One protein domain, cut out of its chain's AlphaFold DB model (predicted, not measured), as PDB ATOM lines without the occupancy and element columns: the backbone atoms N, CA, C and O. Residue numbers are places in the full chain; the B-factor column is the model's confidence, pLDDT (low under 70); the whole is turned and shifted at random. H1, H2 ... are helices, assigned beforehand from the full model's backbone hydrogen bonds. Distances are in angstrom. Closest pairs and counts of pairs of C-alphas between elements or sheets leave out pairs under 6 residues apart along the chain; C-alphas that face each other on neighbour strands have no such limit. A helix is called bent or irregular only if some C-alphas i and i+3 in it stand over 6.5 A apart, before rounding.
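Overview. This is residues 521 to 630 and 637 to 647 of the 677 residues of the protein "Hypothetical protein" of Alexandrium monilatum (UniProt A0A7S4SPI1). Three helix pairs are stacked in layers, H1 with H2, H3 with H4 in the middle, and H5b with H7, all running roughly along one axis. The bent helix H5 crosses one end of the stack with its short arm H5a, and at the other end of the long axis H6 folds back on H5b in a hairpin. The six, H1, H2, H3, H4, H5b and H7, make an up-and-down bundle, each running against the one before it in the chain. The printed part has 121 residues with seven named helices, H1 to H7 in order, and no named strand; the class is all helix. It is compact, with a radius of gyration of the C-alphas of 14.0 A, and spans 41 by 32 by 21 A.

Arrangement. The longest helix, H5, residues 591 to 620, was assigned as one helix by its hydrogen bonds but is bent: C-alphas 599 and 602 are 8.4 A apart. Its arms H5a, residues 591 to 599, and H5b, residues 602 to 620, are about perpendicular at 86 degrees. H5b touches H3, residues 556 to 571, at a shallow tilt of 17 degrees, the same way; the closest C-alphas, of Ser 567 and Leu 607, are 6.0 A apart. H3 and H4, residues 575 to 589, form a hairpin, closest at the C-alphas of Val 566 and Ala 578, 5.0 A. H3 also touches H1, residues 521 to 533, through Ile 525 and Thr 565, with C-alphas 5.5 A apart. H1 and H2, residues 537 to 547, form a hairpin, with the C-alphas of Ile 528 and Val 540 closest at 5.3 A. H7, residues 637 to 647, touches H5a at about perpendicular, 80 degrees, where the C-alphas of Ala 594 and Cys 646 are closest at 4.5 A. With residues 614 to 619 alone, H5b touches H6, residues 623 to 630; the closest C-alphas, of Glu 615 and Ala 629, are 4.9 A apart. Every O i to N i+4 pair is within hydrogen-bond range in H1, H2, H3, H4, H5b and H7, against 4 of 5 in H5a and 2 of 4 in H6.

Along the chain. H1 begins at C-alpha 521, (17.016, -3.999, 23.156), and is 18.7 A long. H3 measures 22.9 A, H4 20.9 A and H5b 26.9 A. H6 is irregular, with C-alphas 624 and 627 at 7.9 A. H7 ends at C-alpha 647, (27.040, 14.707, 39.248).

Size, cuts and confidence. The C-alphas farthest apart, of Glu 552 and Gly 622, are 41.8 A apart. Residues 631 to 636 are not printed, and C-alphas 630 and 637 are 10.6 A apart across this cut. Of the links printed whole, H2 to H3 is short and the others are tight. No printed residue is under 70 in pLDDT.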
ATOM      1  N   ALA A 521      15.767  -4.440  22.528       96.19
ATOM      2  CA  ALA A 521      17.016  -3.999  23.156       96.19
ATOM      3  C   ALA A 521      17.994  -5.155  23.439       96.19
ATOM      4  O   ALA A 521      19.168  -5.112  23.080       96.19
ATOM      5  N   ARG A 522      17.481  -6.239  24.031       95.69
ATOM      6  CA  ARG A 522      18.275  -7.424  24.374       95.69
ATOM      7  C   ARG A 522      18.814  -8.168  23.148       95.69
ATOM      8  O   ARG A 522      19.879  -8.760  23.247       95.69
ATOM      9  N   LEU A 523      18.110  -8.151  22.014       96.56
ATOM     10  CA  LEU A 523      18.613  -8.750  20.773       96.56
ATOM     11  C   LEU A 523      19.778  -7.928  20.199       96.56
ATOM     12  O   LEU A 523      20.771  -8.513  19.778       96.56
ATOM     13  N   VAL A 524      19.697  -6.594  20.265       97.31
ATOM     14  CA  VAL A 524      20.792  -5.685  19.875       97.31
ATOM     15  C   VAL A 524      22.044  -5.906  20.723       97.31
ATOM     16  O   VAL A 524      23.109  -6.133  20.157       97.31
ATOM     17  N   ILE A 525      21.917  -5.918  22.055       96.56
ATOM     18  CA  ILE A 525      23.060  -6.112  22.968       96.56
ATOM     19  C   ILE A 525      23.771  -7.443  22.678       96.56
ATOM     20  O   ILE A 525      24.991  -7.475  22.549       96.56
ATOM     21  N   VAL A 526      23.019  -8.539  22.513       95.75
ATOM     22  CA  VAL A 526      23.607  -9.864  22.251       95.75
ATOM     23  C   VAL A 526      24.251  -9.938  20.857       95.75
ATOM     24  O   VAL A 526      25.307 -10.554  20.720       95.75
ATOM     25  N   LEU A 527      23.676  -9.290  19.837       97.31
ATOM     26  CA  LEU A 527      24.286  -9.206  18.503       97.31
ATOM     27  C   LEU A 527      25.579  -8.380  18.501       97.31
ATOM     28  O   LEU A 527      26.542  -8.789  17.856       97.31
ATOM     29  N   ILE A 528      25.629  -7.265  19.238       97.69
ATOM     30  CA  ILE A 528      26.856  -6.475  19.403       97.69
ATOM     31  C   ILE A 528      27.917  -7.287  20.158       97.69
ATOM     32  O   ILE A 528      29.046  -7.378  19.683       97.69
ATOM     33  N   GLU A 529      27.556  -7.952  21.263       96.06
ATOM     34  CA  GLU A 529      28.477  -8.816  22.018       96.06
ATOM     35  C   GLU A 529      29.039  -9.957  21.144       96.06
ATOM     36  O   GLU A 529      30.218 -10.294  21.239       96.06
ATOM     37  N   ALA A 530      28.224 -10.540  20.257       96.56
ATOM     38  CA  ALA A 530      28.672 -11.561  19.309       96.56
ATOM     39  C   ALA A 530      29.590 -10.992  18.211       96.56
ATOM     40  O   ALA A 530      30.643 -11.568  17.940       96.56
ATOM     41  N   CYS A 531      29.244  -9.843  17.618       97.12
ATOM     42  CA  CYS A 531      30.081  -9.193  16.605       97.12
ATOM     43  C   CYS A 531      31.436  -8.746  17.173       97.12
ATOM     44  O   CYS A 531      32.444  -8.876  16.484       97.12
ATOM     45  N   ALA A 532      31.478  -8.272  18.421       96.38
ATOM     46  CA  ALA A 532      32.712  -7.874  19.091       96.38
ATOM     47  C   ALA A 532      33.636  -9.071  19.383       96.38
ATOM     48  O   ALA A 532      34.837  -8.988  19.129       96.38
ATOM     49  N   LYS A 533      33.084 -10.219  19.812       95.06
ATOM     50  CA  LYS A 533      33.853 -11.475  19.985       95.06
ATOM     51  C   LYS A 533      34.492 -11.976  18.691       95.06
ATOM     52  O   LYS A 533      35.575 -12.546  18.737       95.06
ATOM     53  N   GLU A 534      33.836 -11.759  17.554       95.50
ATOM     54  CA  GLU A 534      34.361 -12.077  16.216       95.50
ATOM     55  C   GLU A 534      35.121 -10.893  15.570       95.50
ATOM     56  O   GLU A 534      35.423 -10.929  14.382       95.50
ATOM     57  N   GLN A 535      35.437  -9.840  16.341       95.31
ATOM     58  CA  GLN A 535      36.182  -8.642  15.912       95.31
ATOM     59  C   GLN A 535      35.587  -7.905  14.692       95.31
ATOM     60  O   GLN A 535      36.271  -7.177  13.973       95.31
ATOM     61  N   HIS A 536      34.279  -8.030  14.467       96.56
ATOM     62  CA  HIS A 536      33.570  -7.373  13.371       96.56
ATOM     63  C   HIS A 536      33.114  -5.954  13.733       96.56
ATOM     64  O   HIS A 536      31.920  -5.684  13.904       96.56
ATOM     65  N   VAL A 537      34.086  -5.044  13.801       96.19
ATOM     66  CA  VAL A 537      33.922  -3.617  14.127       96.19
ATOM     67  C   VAL A 537      32.800  -2.948  13.326       96.19
ATOM     68  O   VAL A 537      31.871  -2.385  13.907       96.19
ATOM     69  N   ASP A 538      32.813  -3.093  11.998       96.94
ATOM     70  CA  ASP A 538      31.831  -2.459  11.108       96.94
ATOM     71  C   ASP A 538      30.389  -2.881  11.424       96.94
ATOM     72  O   ASP A 538      29.464  -2.068  11.376       96.94
ATOM     73  N   LYS A 539      30.189  -4.156  11.796       97.06
ATOM     74  CA  LYS A 539      28.870  -4.699  12.151       97.06
ATOM     75  C   LYS A 539      28.381  -4.122  13.477       97.06
ATOM     76  O   LYS A 539      27.204  -3.790  13.577       97.06
ATOM     77  N   VAL A 540      29.266  -3.951  14.464       97.50
ATOM     78  CA  VAL A 540      28.922  -3.310  15.747       97.50
ATOM     79  C   VAL A 540      28.438  -1.880  15.517       97.50
ATOM     80  O   VAL A 540      27.351  -1.531  15.977       97.50
ATOM     81  N   HIS A 541      29.173  -1.079  14.739       96.69
ATOM     82  CA  HIS A 541      28.741   0.281  14.411       96.69
ATOM     83  C   HIS A 541      27.462   0.308  13.566       96.69
ATOM     84  O   HIS A 541      26.614   1.167  13.798       96.69
ATOM     85  N   ALA A 542      27.271  -0.620  12.623       96.81
ATOM     86  CA  ALA A 542      26.033  -0.713  11.848       96.81
ATOM     87  C   ALA A 542      24.813  -1.004  12.741       96.81
ATOM     88  O   ALA A 542      23.827  -0.270  12.681       96.81
ATOM     89  N   ILE A 543      24.900  -2.006  13.625       97.38
ATOM     90  CA  ILE A 543      23.827  -2.357  14.571       97.38
ATOM     91  C   ILE A 543      23.554  -1.198  15.545       97.38
ATOM     92  O   ILE A 543      22.396  -0.883  15.827       97.38
ATOM     93  N   TRP A 544      24.604  -0.538  16.046       96.94
ATOM     94  CA  TRP A 544      24.470   0.622  16.928       96.94
ATOM     95  C   TRP A 544      23.764   1.796  16.232       96.94
ATOM     96  O   TRP A 544      22.802   2.341  16.772       96.94
ATOM     97  N   ASN A 545      24.172   2.130  15.003       96.00
ATOM     98  CA  ASN A 545      23.565   3.186  14.186       96.00
ATOM     99  C   ASN A 545      22.126   2.873  13.739       96.00
ATOM    100  O   ASN A 545      21.346   3.787  13.477       96.00
ATOM    101  N   ASP A 546      21.767   1.593  13.652       95.44
ATOM    102  CA  ASP A 546      20.396   1.153  13.399       95.44
ATOM    103  C   ASP A 546      19.499   1.277  14.641       95.44
ATOM    104  O   ASP A 546      18.306   1.560  14.516       95.44
ATOM    105  N   TRP A 547      20.056   1.070  15.839       94.56
ATOM    106  CA  TRP A 547      19.334   1.182  17.113       94.56
ATOM    107  C   TRP A 547      19.208   2.625  17.619       94.56
ATOM    108  O   TRP A 547      18.195   3.025  18.206       94.56
ATOM    109  N   CYS A 548      20.248   3.414  17.388       94.06
ATOM    110  CA  CYS A 548      20.296   4.844  17.613       94.06
ATOM    111  C   CYS A 548      20.636   5.504  16.270       94.06
ATOM    112  O   CYS A 548      21.801   5.488  15.870       94.06
ATOM    113  N   PRO A 549      19.660   6.080  15.550       93.94
ATOM    114  CA  PRO A 549      19.938   6.841  14.338       93.94
ATOM    115  C   PRO A 549      20.743   8.117  14.642       93.94
ATOM    116  O   PRO A 549      20.474   8.793  15.641       93.94
ATOM    117  N   PRO A 550      21.717   8.502  13.798       91.75
ATOM    118  CA  PRO A 550      22.459   9.743  13.992       91.75
ATOM    119  C   PRO A 550      21.543  10.964  13.827       91.75
ATOM    120  O   PRO A 550      20.828  11.090  12.833       91.75
ATOM    121  N   GLY A 551      21.609  11.883  14.794       90.12
ATOM    122  CA  GLY A 551      20.834  13.130  14.816       90.12
ATOM    123  C   GLY A 551      19.603  13.117  15.728       90.12
ATOM    124  O   GLY A 551      19.043  14.182  15.976       90.12
ATOM    125  N   GLU A 552      19.208  11.962  16.270       92.62
ATOM    126  CA  GLU A 552      18.190  11.880  17.324       92.62
ATOM    127  C   GLU A 552      18.855  11.883  18.717       92.62
ATOM    128  O   GLU A 552      19.886  11.225  18.903       92.62
ATOM    129  N   PRO A 553      18.311  12.616  19.709       92.94
ATOM    130  CA  PRO A 553      18.832  12.585  21.070       92.94
ATOM    131  C   PRO A 553      18.562  11.218  21.708       92.94
ATOM    132  O   PRO A 553      17.480  10.649  21.559       92.94
ATOM    133  N   ILE A 554      19.536  10.708  22.461       95.50
ATOM    134  CA  ILE A 554      19.430   9.411  23.139       95.50
ATOM    135  C   ILE A 554      18.294   9.453  24.163       95.50
ATOM    136  O   ILE A 554      18.329  10.208  25.133       95.50
ATOM    137  N   SER A 555      17.278   8.619  23.945       94.31
ATOM    138  CA  SER A 555      16.190   8.417  24.900       94.31
ATOM    139  C   SER A 555      16.653   7.592  26.106       94.31
ATOM    140  O   SER A 555      17.583   6.794  26.003       94.31
ATOM    141  N   LYS A 556      15.944   7.692  27.239       93.31
ATOM    142  CA  LYS A 556      16.263   6.923  28.457       93.31
ATOM    143  C   LYS A 556      16.391   5.407  28.217       93.31
ATOM    144  O   LYS A 556      17.327   4.779  28.697       93.31
ATOM    145  N   SER A 557      15.516   4.826  27.391       93.06
ATOM    146  CA  SER A 557      15.618   3.401  27.037       93.06
ATOM    147  C   SER A 557      16.819   3.066  26.137       93.06
ATOM    148  O   SER A 557      17.289   1.933  26.137       93.06
ATOM    149  N   GLN A 558      17.344   4.034  25.375       95.44
ATOM    150  CA  GLN A 558      18.586   3.864  24.617       95.44
ATOM    151  C   GLN A 558      19.826   4.056  25.499       95.44
ATOM    152  O   GLN A 558      20.825   3.400  25.229       95.44
ATOM    153  N   SER A 559      19.784   4.871  26.563       95.19
ATOM    154  CA  SER A 559      20.914   4.969  27.503       95.19
ATOM    155  C   SER A 559      21.074   3.727  28.382       95.19
ATOM    156  O   SER A 559      22.202   3.323  28.635       95.19
ATOM    157  N   GLU A 560      19.982   3.064  28.772       94.50
ATOM    158  CA  GLU A 560      20.050   1.733  29.406       94.50
ATOM    159  C   GLU A 560      20.748   0.722  28.470       94.50
ATOM    160  O   GLU A 560      21.683   0.030  28.869       94.50
ATOM    161  N   VAL A 561      20.369   0.703  27.185       95.88
ATOM    162  CA  VAL A 561      21.019  -0.147  26.170       95.88
ATOM    163  C   VAL A 561      22.475   0.247  25.920       95.88
ATOM    164  O   VAL A 561      23.297  -0.639  25.708       95.88
ATOM    165  N   LEU A 562      22.816   1.538  25.959       96.81
ATOM    166  CA  LEU A 562      24.195   2.013  25.837       96.81
ATOM    167  C   LEU A 562      25.075   1.435  26.949       96.81
ATOM    168  O   LEU A 562      26.116   0.864  26.644       96.81
ATOM    169  N   ILE A 563      24.655   1.550  28.213       96.31
ATOM    170  CA  ILE A 563      25.428   1.074  29.372       96.31
ATOM    171  C   ILE A 563      25.665  -0.441  29.274       96.31
ATOM    172  O   ILE A 563      26.803  -0.895  29.383       96.31
ATOM    173  N   GLU A 564      24.621  -1.215  28.969       96.44
ATOM    174  CA  GLU A 564      24.720  -2.666  28.751       96.44
ATOM    175  C   GLU A 564      25.602  -3.035  27.545       96.44
ATOM    176  O   GLU A 564      26.346  -4.015  27.583       96.44
ATOM    177  N   THR A 565      25.568  -2.233  26.476       96.88
ATOM    178  CA  THR A 565      26.408  -2.428  25.283       96.88
ATOM    179  C   THR A 565      27.880  -2.145  25.594       96.88
ATOM    180  O   THR A 565      28.739  -2.950  25.248       96.88
ATOM    181  N   VAL A 566      28.190  -1.051  26.295       97.69
ATOM    182  CA  VAL A 566      29.562  -0.728  26.728       97.69
ATOM    183  C   VAL A 566      30.072  -1.787  27.717       97.69
ATOM    184  O   VAL A 566      31.207  -2.236  27.582       97.69
ATOM    185  N   SER A 567      29.221  -2.280  28.627       96.94
ATOM    186  CA  SER A 567      29.536  -3.410  29.520       96.94
ATOM    187  C   SER A 567      29.866  -4.680  28.733       96.94
ATOM    188  O   SER A 567      30.868  -5.344  29.004       96.94
ATOM    189  N   ALA A 568      29.069  -5.008  27.713       96.06
ATOM    190  CA  ALA A 568      29.347  -6.131  26.826       96.06
ATOM    191  C   ALA A 568      30.689  -5.979  26.096       96.06
ATOM    192  O   ALA A 568      31.461  -6.933  26.074       96.06
ATOM    193  N   LEU A 569      31.002  -4.791  25.573       97.19
ATOM    194  CA  LEU A 569      32.249  -4.514  24.849       97.19
ATOM    195  C   LEU A 569      33.496  -4.551  25.754       97.19
ATOM    196  O   LEU A 569      34.551  -5.023  25.329       97.19
ATOM    197  N   ILE A 570      33.376  -4.137  27.021       96.81
ATOM    198  CA  ILE A 570      34.418  -4.343  28.044       96.81
ATOM    199  C   ILE A 570      34.627  -5.846  28.283       96.81
ATOM    200  O   ILE A 570      35.755  -6.329  28.202       96.81
ATOM    201  N   ARG A 571      33.542  -6.612  28.481       95.31
ATOM    202  CA  ARG A 571      33.590  -8.077  28.676       95.31
ATOM    203  C   ARG A 571      34.139  -8.852  27.468       95.31
ATOM    204  O   ARG A 571      34.523 -10.007  27.630       95.31
ATOM    205  N   THR A 572      34.178  -8.260  26.272       95.44
ATOM    206  CA  THR A 572      34.800  -8.848  25.069       95.44
ATOM    207  C   THR A 572      36.211  -8.335  24.793       95.44
ATOM    208  O   THR A 572      36.740  -8.595  23.715       95.44
ATOM    209  N   MET A 573      36.831  -7.618  25.739       95.31
ATOM    210  CA  MET A 573      38.156  -7.004  25.582       95.31
ATOM    211  C   MET A 573      38.236  -6.105  24.337       95.31
ATOM    212  O   MET A 573      39.199  -6.147  23.577       95.31
ATOM    213  N   SER A 574      37.188  -5.306  24.106       96.31
ATOM    214  CA  SER A 574      37.039  -4.418  22.945       96.31
ATOM    215  C   SER A 574      36.918  -2.934  23.363       96.31
ATOM    216  O   SER A 574      35.914  -2.290  23.041       96.31
ATOM    217  N   PRO A 575      37.900  -2.366  24.099       96.38
ATOM    218  CA  PRO A 575      37.811  -1.015  24.655       96.38
ATOM    219  C   PRO A 575      37.748   0.085  23.589       96.38
ATOM    220  O   PRO A 575      37.071   1.079  23.825       96.38
ATOM    221  N   ASP A 576      38.359  -0.099  22.411       96.75
ATOM    222  CA  ASP A 576      38.206   0.831  21.282       96.75
ATOM    223  C   ASP A 576      36.732   0.965  20.858       96.75
ATOM    224  O   ASP A 576      36.199   2.067  20.811       96.75
ATOM    225  N   LEU A 577      36.023  -0.150  20.644       96.94
ATOM    226  CA  LEU A 577      34.594  -0.123  20.294       96.94
ATOM    227  C   LEU A 577      33.748   0.466  21.423       96.94
ATOM    228  O   LEU A 577      32.818   1.227  21.165       96.94
ATOM    229  N   ALA A 578      34.062   0.111  22.671       97.69
ATOM    230  CA  ALA A 578      33.392   0.656  23.846       97.69
ATOM    231  C   ALA A 578      33.553   2.186  23.913       97.69
ATOM    232  O   ALA A 578      32.576   2.898  24.147       97.69
ATOM    233  N   ARG A 579      34.768   2.686  23.648       97.25
ATOM    234  CA  ARG A 579      35.100   4.111  23.559       97.25
ATOM    235  C   ARG A 579      34.331   4.776  22.428       97.25
ATOM    236  O   ARG A 579      33.695   5.797  22.665       97.25
ATOM    237  N   ASP A 580      34.372   4.213  21.231       97.00
ATOM    238  CA  ASP A 580      33.850   4.860  20.030       97.00
ATOM    239  C   ASP A 580      32.308   4.911  20.050       97.00
ATOM    240  O   ASP A 580      31.719   5.943  19.728       97.00
ATOM    241  N   VAL A 581      31.642   3.854  20.542       97.00
ATOM    242  CA  VAL A 581      30.188   3.840  20.814       97.00
ATOM    243  C   VAL A 581      29.810   4.855  21.903       97.00
ATOM    244  O   VAL A 581      28.822   5.580  21.758       97.00
ATOM    245  N   LEU A 582      30.599   4.958  22.978       96.94
ATOM    246  CA  LEU A 582      30.363   5.924  24.054       96.94
ATOM    247  C   LEU A 582      30.576   7.377  23.594       96.94
ATOM    248  O   LEU A 582      29.781   8.252  23.937       96.94
ATOM    249  N   GLN A 583      31.617   7.645  22.802       96.38
ATOM    250  CA  GLN A 583      31.896   8.969  22.244       96.38
ATOM    251  C   GLN A 583      30.808   9.403  21.263       96.38
ATOM    252  O   GLN A 583      30.292  10.512  21.390       96.38
ATOM    253  N   ASP A 584      30.405   8.528  20.337       95.69
ATOM    254  CA  ASP A 584      29.284   8.773  19.426       95.69
ATOM    255  C   ASP A 584      27.997   9.109  20.200       95.69
ATOM    256  O   ASP A 584      27.333  10.114  19.918       95.69
ATOM    257  N   ALA A 585      27.697   8.343  21.253       95.88
ATOM    258  CA  ALA A 585      26.565   8.611  22.128       95.88
ATOM    259  C   ALA A 585      26.649   9.992  22.805       95.88
ATOM    260  O   ALA A 585      25.692  10.775  22.741       95.88
ATOM    261  N   MET A 586      27.801  10.328  23.400       94.94
ATOM    262  CA  MET A 586      28.059  11.633  24.024       94.94
ATOM    263  C   MET A 586      27.949  12.791  23.019       94.94
ATOM    264  O   MET A 586      27.375  13.832  23.344       94.94
ATOM    265  N   CYS A 587      28.442  12.616  21.790       94.19
ATOM    266  CA  CYS A 587      28.361  13.618  20.727       94.19
ATOM    267  C   CYS A 587      26.919  13.909  20.290       94.19
ATOM    268  O   CYS A 587      26.595  15.064  20.010       94.19
ATOM    269  N   ARG A 588      26.048  12.892  20.252       93.06
ATOM    270  CA  ARG A 588      24.637  13.032  19.840       93.06
ATOM    271  C   ARG A 588      23.752  13.696  20.881       93.06
ATOM    272  O   ARG A 588      22.788  14.364  20.521       93.06
ATOM    273  N   SER A 589      24.037  13.458  22.157       90.50
ATOM    274  CA  SER A 589      23.103  13.776  23.241       90.50
ATOM    275  C   SER A 589      23.595  14.842  24.221       90.50
ATOM    276  O   SER A 589      22.761  15.369  24.949       90.50
ATOM    277  N   GLN A 590      24.880  15.222  24.194       85.25
ATOM    278  CA  GLN A 590      25.492  16.298  24.997       85.25
ATOM    279  C   GLN A 590      25.063  16.275  26.477       85.25
ATOM    280  O   GLN A 590      25.617  15.494  27.251       85.25
ATOM    281  N   ASP A 591      24.078  17.094  26.857       87.44
ATOM    282  CA  ASP A 591      23.559  17.214  28.226       87.44
ATOM    283  C   ASP A 591      22.492  16.148  28.550       87.44
ATOM    284  O   ASP A 591      22.378  15.676  29.683       87.44
ATOM    285  N   ALA A 592      21.717  15.712  27.549       90.69
ATOM    286  CA  ALA A 592      20.630  14.749  27.729       90.69
ATOM    287  C   ALA A 592      21.133  13.366  28.179       90.69
ATOM    288  O   ALA A 592      20.420  12.676  28.905       90.69
ATOM    289  N   LEU A 593      22.367  12.986  27.815       93.06
ATOM    290  CA  LEU A 593      22.967  11.732  28.285       93.06
ATOM    291  C   LEU A 593      23.210  11.749  29.788       93.06
ATOM    292  O   LEU A 593      22.908  10.783  30.474       93.06
ATOM    293  N   ALA A 594      23.751  12.850  30.310       92.69
ATOM    294  CA  ALA A 594      24.054  12.968  31.729       92.69
ATOM    295  C   ALA A 594      22.770  12.926  32.575       92.69
ATOM    296  O   ALA A 594      22.744  12.284  33.624       92.69
ATOM    297  N   HIS A 595      21.675  13.495  32.058       90.88
ATOM    298  CA  HIS A 595      20.339  13.404  32.652       90.88
ATOM    299  C   HIS A 595      19.726  11.993  32.576       90.88
ATOM    300  O   HIS A 595      18.960  11.613  33.456       90.88
ATOM    301  N   SER A 596      20.017  11.211  31.531       90.94
ATOM    302  CA  SER A 596      19.475   9.853  31.392       90.94
ATOM    303  C   SER A 596      20.310   8.798  32.128       90.94
ATOM    304  O   SER A 596      19.770   7.783  32.565       90.94
ATOM    305  N   VAL A 597      21.611   9.051  32.298       90.75
ATOM    306  CA  VAL A 597      22.575   8.194  33.006       90.75
ATOM    307  C   VAL A 597      22.625   8.499  34.509       90.75
ATOM    308  O   VAL A 597      23.001   7.619  35.278       90.75
ATOM    309  N   SER A 598      22.190   9.677  34.981       87.69
ATOM    310  CA  SER A 598      22.082   9.956  36.427       87.69
ATOM    311  C   SER A 598      21.128   8.999  37.152       87.69
ATOM    312  O   SER A 598      21.382   8.632  38.295       87.69
ATOM    313  N   ASP A 599      20.079   8.526  36.472       87.50
ATOM    314  CA  ASP A 599      19.164   7.497  36.992       87.50
ATOM    315  C   ASP A 599      19.823   6.103  37.101       87.50
ATOM    316  O   ASP A 599      19.274   5.201  37.733       87.50
ATOM    317  N   ALA A 600      20.995   5.928  36.485       90.38
ATOM    318  CA  ALA A 600      21.748   4.686  36.362       90.38
ATOM    319  C   ALA A 600      23.152   4.777  37.004       90.38
ATOM    320  O   ALA A 600      24.047   4.023  36.624       90.38
ATOM    321  N   GLU A 601      23.367   5.671  37.986       91.38
ATOM    322  CA  GLU A 601      24.692   5.884  38.606       91.38
ATOM    323  C   GLU A 601      25.338   4.575  39.097       91.38
ATOM    324  O   GLU A 601      26.515   4.345  38.833       91.38
ATOM    325  N   VAL A 602      24.564   3.679  39.721       93.12
ATOM    326  CA  VAL A 602      25.045   2.365  40.195       93.12
ATOM    327  C   VAL A 602      25.606   1.512  39.050       93.12
ATOM    328  O   VAL A 602      26.650   0.882  39.203       93.12
ATOM    329  N   GLN A 603      24.954   1.522  37.884       93.12
ATOM    330  CA  GLN A 603      25.413   0.780  36.707       93.12
ATOM    331  C   GLN A 603      26.670   1.423  36.106       93.12
ATOM    332  O   GLN A 603      27.551   0.717  35.625       93.12
ATOM    333  N   LEU A 604      26.794   2.754  36.166       93.06
ATOM    334  CA  LEU A 604      28.003   3.465  35.739       93.06
ATOM    335  C   LEU A 604      29.194   3.203  36.682       93.06
ATOM    336  O   LEU A 604      30.330   3.123  36.215       93.06
ATOM    337  N   GLU A 605      28.960   3.034  37.988       94.88
ATOM    338  CA  GLU A 605      29.987   2.575  38.934       94.88
ATOM    339  C   GLU A 605      30.415   1.125  38.668       94.88
ATOM    340  O   GLU A 605      31.613   0.846  38.624       94.88
ATOM    341  N   GLU A 606      29.469   0.214  38.428       95.75
ATOM    342  CA  GLU A 606      29.764  -1.178  38.056       95.75
ATOM    343  C   GLU A 606      30.553  -1.264  36.735       95.75
ATOM    344  O   GLU A 606      31.497  -2.050  36.616       95.75
ATOM    345  N   LEU A 607      30.228  -0.401  35.768       94.38
ATOM    346  CA  LEU A 607      30.920  -0.281  34.484       94.38
ATOM    347  C   LEU A 607      32.366   0.218  34.643       94.38
ATOM    348  O   LEU A 607      33.275  -0.325  34.017       94.38
ATOM    349  N   LEU A 608      32.585   1.213  35.510       95.69
ATOM    350  CA  LEU A 608      33.918   1.699  35.878       95.69
ATOM    351  C   LEU A 608      34.752   0.601  36.546       95.69
ATOM    352  O   LEU A 608      35.874   0.354  36.118       95.69
ATOM    353  N   LEU A 609      34.195  -0.100  37.539       96.88
ATOM    354  CA  LEU A 609      34.884  -1.201  38.222       96.88
ATOM    355  C   LEU A 609      35.223  -2.353  37.265       96.88
ATOM    356  O   LEU A 609      36.314  -2.914  37.337       96.88
ATOM    357  N   SER A 610      34.317  -2.678  36.340       95.31
ATOM    358  CA  SER A 610      34.540  -3.706  35.315       95.31
ATOM    359  C   SER A 610      35.653  -3.314  34.337       95.31
ATOM    360  O   SER A 610      36.464  -4.153  33.955       95.31
ATOM    361  N   SER A 611      35.715  -2.037  33.953       94.44
ATOM    362  CA  SER A 611      36.738  -1.494  33.056       94.44
ATOM    363  C   SER A 611      38.112  -1.375  33.736       94.44
ATOM    364  O   SER A 611      39.128  -1.692  33.124       94.44
ATOM    365  N   GLU A 612      38.174  -0.996  35.017       95.56
ATOM    366  CA  GLU A 612      39.417  -1.017  35.809       95.56
ATOM    367  C   GLU A 612      39.935  -2.452  36.025       95.56
ATOM    368  O   GLU A 612      41.129  -2.701  35.864       95.56
ATOM    369  N   ALA A 613      39.048  -3.420  36.285       95.81
ATOM    370  CA  ALA A 613      39.426  -4.832  36.379       95.81
ATOM    371  C   ALA A 613      39.969  -5.390  35.047       95.81
ATOM    372  O   ALA A 613      40.960  -6.122  35.054       95.81
ATOM    373  N   ALA A 614      39.367  -5.018  33.911       93.50
ATOM    374  CA  ALA A 614      39.851  -5.396  32.582       93.50
ATOM    375  C   ALA A 614      41.194  -4.726  32.225       93.50
ATOM    376  O   ALA A 614      42.050  -5.358  31.603       93.50
ATOM    377  N   GLU A 615      41.421  -3.479  32.662       93.31
ATOM    378  CA  GLU A 615      42.716  -2.794  32.534       93.31
ATOM    379  C   GLU A 615      43.814  -3.531  33.320       93.31
ATOM    380  O   GLU A 615      44.898  -3.782  32.790       93.31
ATOM    381  N   ASP A 616      43.536  -3.929  34.565       94.00
ATOM    382  CA  ASP A 616      44.483  -4.680  35.392       94.00
ATOM    383  C   ASP A 616      44.712  -6.113  34.881       94.00
ATOM    384  O   ASP A 616      45.848  -6.590  34.906       94.00
ATOM    385  N   GLU A 617      43.698  -6.786  34.329       93.56
ATOM    386  CA  GLU A 617      43.876  -8.067  33.633       93.56
ATOM    387  C   GLU A 617      44.762  -7.917  32.384       93.56
ATOM    388  O   GLU A 617      45.700  -8.699  32.193       93.56
ATOM    389  N   ALA A 618      44.543  -6.882  31.566       91.88
ATOM    390  CA  ALA A 618      45.402  -6.579  30.421       91.88
ATOM    391  C   ALA A 618      46.860  -6.325  30.854       91.88
ATOM    392  O   ALA A 618      47.781  -6.892  30.267       91.88
ATOM    393  N   ARG A 619      47.083  -5.561  31.934       91.62
ATOM    394  CA  ARG A 619      48.422  -5.324  32.509       91.62
ATOM    395  C   ARG A 619      49.080  -6.608  33.027       91.62
ATOM    396  O   ARG A 619      50.267  -6.822  32.781       91.62
ATOM    397  N   MET A 620      48.338  -7.469  33.732       91.62
ATOM    398  CA  MET A 620      48.862  -8.732  34.277       91.62
ATOM    399  C   MET A 620      49.287  -9.721  33.185       91.62
ATOM    400  O   MET A 620      50.242 -10.472  33.386       91.62
ATOM    401  N   ASN A 621      48.639  -9.685  32.019       91.56
ATOM    402  CA  ASN A 621      49.008 -10.495  30.854       91.56
ATOM    403  C   ASN A 621      50.299 -10.018  30.142       91.56
ATOM    404  O   ASN A 621      50.784 -10.678  29.219       91.56
ATOM    405  N   GLY A 622      50.918  -8.927  30.609       87.81
ATOM    406  CA  GLY A 622      52.265  -8.504  30.226       87.81
ATOM    407  C   GLY A 622      52.339  -7.661  28.950       87.81
ATOM    408  O   GLY A 622      51.343  -7.150  28.444       87.81
ATOM    409  N   MET A 623      53.558  -7.494  28.420       71.81
ATOM    410  CA  MET A 623      53.861  -6.523  27.351       71.81
ATOM    411  C   MET A 623      53.021  -6.674  26.073       71.81
ATOM    412  O   MET A 623      52.832  -5.687  25.370       71.81
ATOM    413  N   LEU A 624      52.509  -7.873  25.774       75.19
ATOM    414  CA  LEU A 624      51.687  -8.134  24.585       75.19
ATOM    415  C   LEU A 624      50.325  -7.419  24.603       75.19
ATOM    416  O   LEU A 624      49.712  -7.292  23.551       75.19
ATOM    417  N   MET A 625      49.864  -6.948  25.767       87.00
ATOM    418  CA  MET A 625      48.578  -6.257  25.942       87.00
ATOM    419  C   MET A 625      48.750  -4.816  26.458       87.00
ATOM    420  O   MET A 625      47.800  -4.217  26.965       87.00
ATOM    421  N   GLY A 626      49.953  -4.241  26.328       89.44
ATOM    422  CA  GLY A 626      50.250  -2.875  26.779       89.44
ATOM    423  C   GLY A 626      49.368  -1.815  26.113       89.44
ATOM    424  O   GLY A 626      48.827  -0.949  26.802       89.44
ATOM    425  N   ASP A 627      49.153  -1.933  24.800       93.44
ATOM    426  CA  ASP A 627      48.293  -1.018  24.039       93.44
ATOM    427  C   ASP A 627      46.827  -1.122  24.496       93.44
ATOM    428  O   ASP A 627      46.172  -0.105  24.723       93.44
ATOM    429  N   LEU A 628      46.338  -2.344  24.742       93.19
ATOM    430  CA  LEU A 628      44.979  -2.599  25.231       93.19
ATOM    431  C   LEU A 628      44.744  -1.985  26.621       93.19
ATOM    432  O   LEU A 628      43.694  -1.393  26.868       93.19
ATOM    433  N   ALA A 629      45.728  -2.072  27.524       93.25
ATOM    434  CA  ALA A 629      45.662  -1.395  28.819       93.25
ATOM    435  C   ALA A 629      45.597   0.138  28.659       93.25
ATOM    436  O   ALA A 629      44.844   0.797  29.374       93.25
ATOM    437  N   GLY A 630      46.316   0.705  27.682       94.69
ATOM    438  CA  GLY A 630      46.196   2.118  27.310       94.69
ATOM    439  C   GLY A 630      44.778   2.494  26.862       94.69
ATOM    440  O   GLY A 630      44.207   3.457  27.373       94.69
ATOM    441  N   SER A 637      38.928   7.101  31.506       96.94
ATOM    442  CA  SER A 637      38.948   8.567  31.530       96.94
ATOM    443  C   SER A 637      37.650   9.177  30.983       96.94
ATOM    444  O   SER A 637      37.162  10.176  31.518       96.94
ATOM    445  N   LEU A 638      37.038   8.576  29.960       96.88
ATOM    446  CA  LEU A 638      35.749   9.017  29.410       96.88
ATOM    447  C   LEU A 638      34.577   8.685  30.334       96.88
ATOM    448  O   LEU A 638      33.747   9.558  30.585       96.88
ATOM    449  N   LEU A 639      34.546   7.484  30.914       96.50
ATOM    450  CA  LEU A 639      33.543   7.087  31.907       96.50
ATOM    451  C   LEU A 639      33.598   7.984  33.157       96.50
ATOM    452  O   LEU A 639      32.558   8.442  33.637       96.50
ATOM    453  N   LYS A 640      34.801   8.328  33.641       96.25
ATOM    454  CA  LYS A 640      34.998   9.282  34.750       96.25
ATOM    455  C   LYS A 640      34.519  10.694  34.389       96.25
ATOM    456  O   LYS A 640      33.869  11.339  35.211       96.25
ATOM    457  N   ASN A 641      34.758  11.155  33.157       95.75
ATOM    458  CA  ASN A 641      34.222  12.429  32.663       95.75
ATOM    459  C   ASN A 641      32.688  12.424  32.546       95.75
ATOM    460  O   ASN A 641      32.050  13.400  32.943       95.75
ATOM    461  N   LEU A 642      32.084  11.341  32.045       95.06
ATOM    462  CA  LEU A 642      30.628  11.194  31.981       95.06
ATOM    463  C   LEU A 642      30.022  11.230  33.388       95.06
ATOM    464  O   LEU A 642      29.119  12.027  33.635       95.06
ATOM    465  N   ARG A 643      30.583  10.468  34.338       95.19
ATOM    466  CA  ARG A 643      30.157  10.492  35.746       95.19
ATOM    467  C   ARG A 643      30.237  11.897  36.348       95.19
ATOM    468  O   ARG A 643      29.293  12.339  36.999       95.19
ATOM    469  N   ALA A 644      31.340  12.613  36.119       95.25
ATOM    470  CA  ALA A 644      31.511  13.975  36.619       95.25
ATOM    471  C   ALA A 644      30.435  14.937  36.078       95.25
ATOM    472  O   ALA A 644      29.946  15.775  36.834       95.25
ATOM    473  N   ARG A 645      30.015  14.782  34.812       94.19
ATOM    474  CA  ARG A 645      28.889  15.539  34.234       94.19
ATOM    475  C   ARG A 645      27.553  15.164  34.877       94.19
ATOM    476  O   ARG A 645      26.834  16.067  35.289       94.19
ATOM    477  N   CYS A 646      27.258  13.873  35.058       93.00
ATOM    478  CA  CYS A 646      26.037  13.424  35.745       93.00
ATOM    479  C   CYS A 646      25.910  14.037  37.153       93.00
ATOM    480  O   CYS A 646      24.839  14.507  37.533       93.00
ATOM    481  N   LEU A 647      27.012  14.095  37.913       93.25
ATOM    482  CA  LEU A 647      27.040  14.707  39.248       93.25
ATOM    483  C   LEU A 647      26.848  16.235  39.212       93.25
ATOM    484  O   LEU A 647      26.169  16.788  40.080       93.25
TER     485      LEU A 647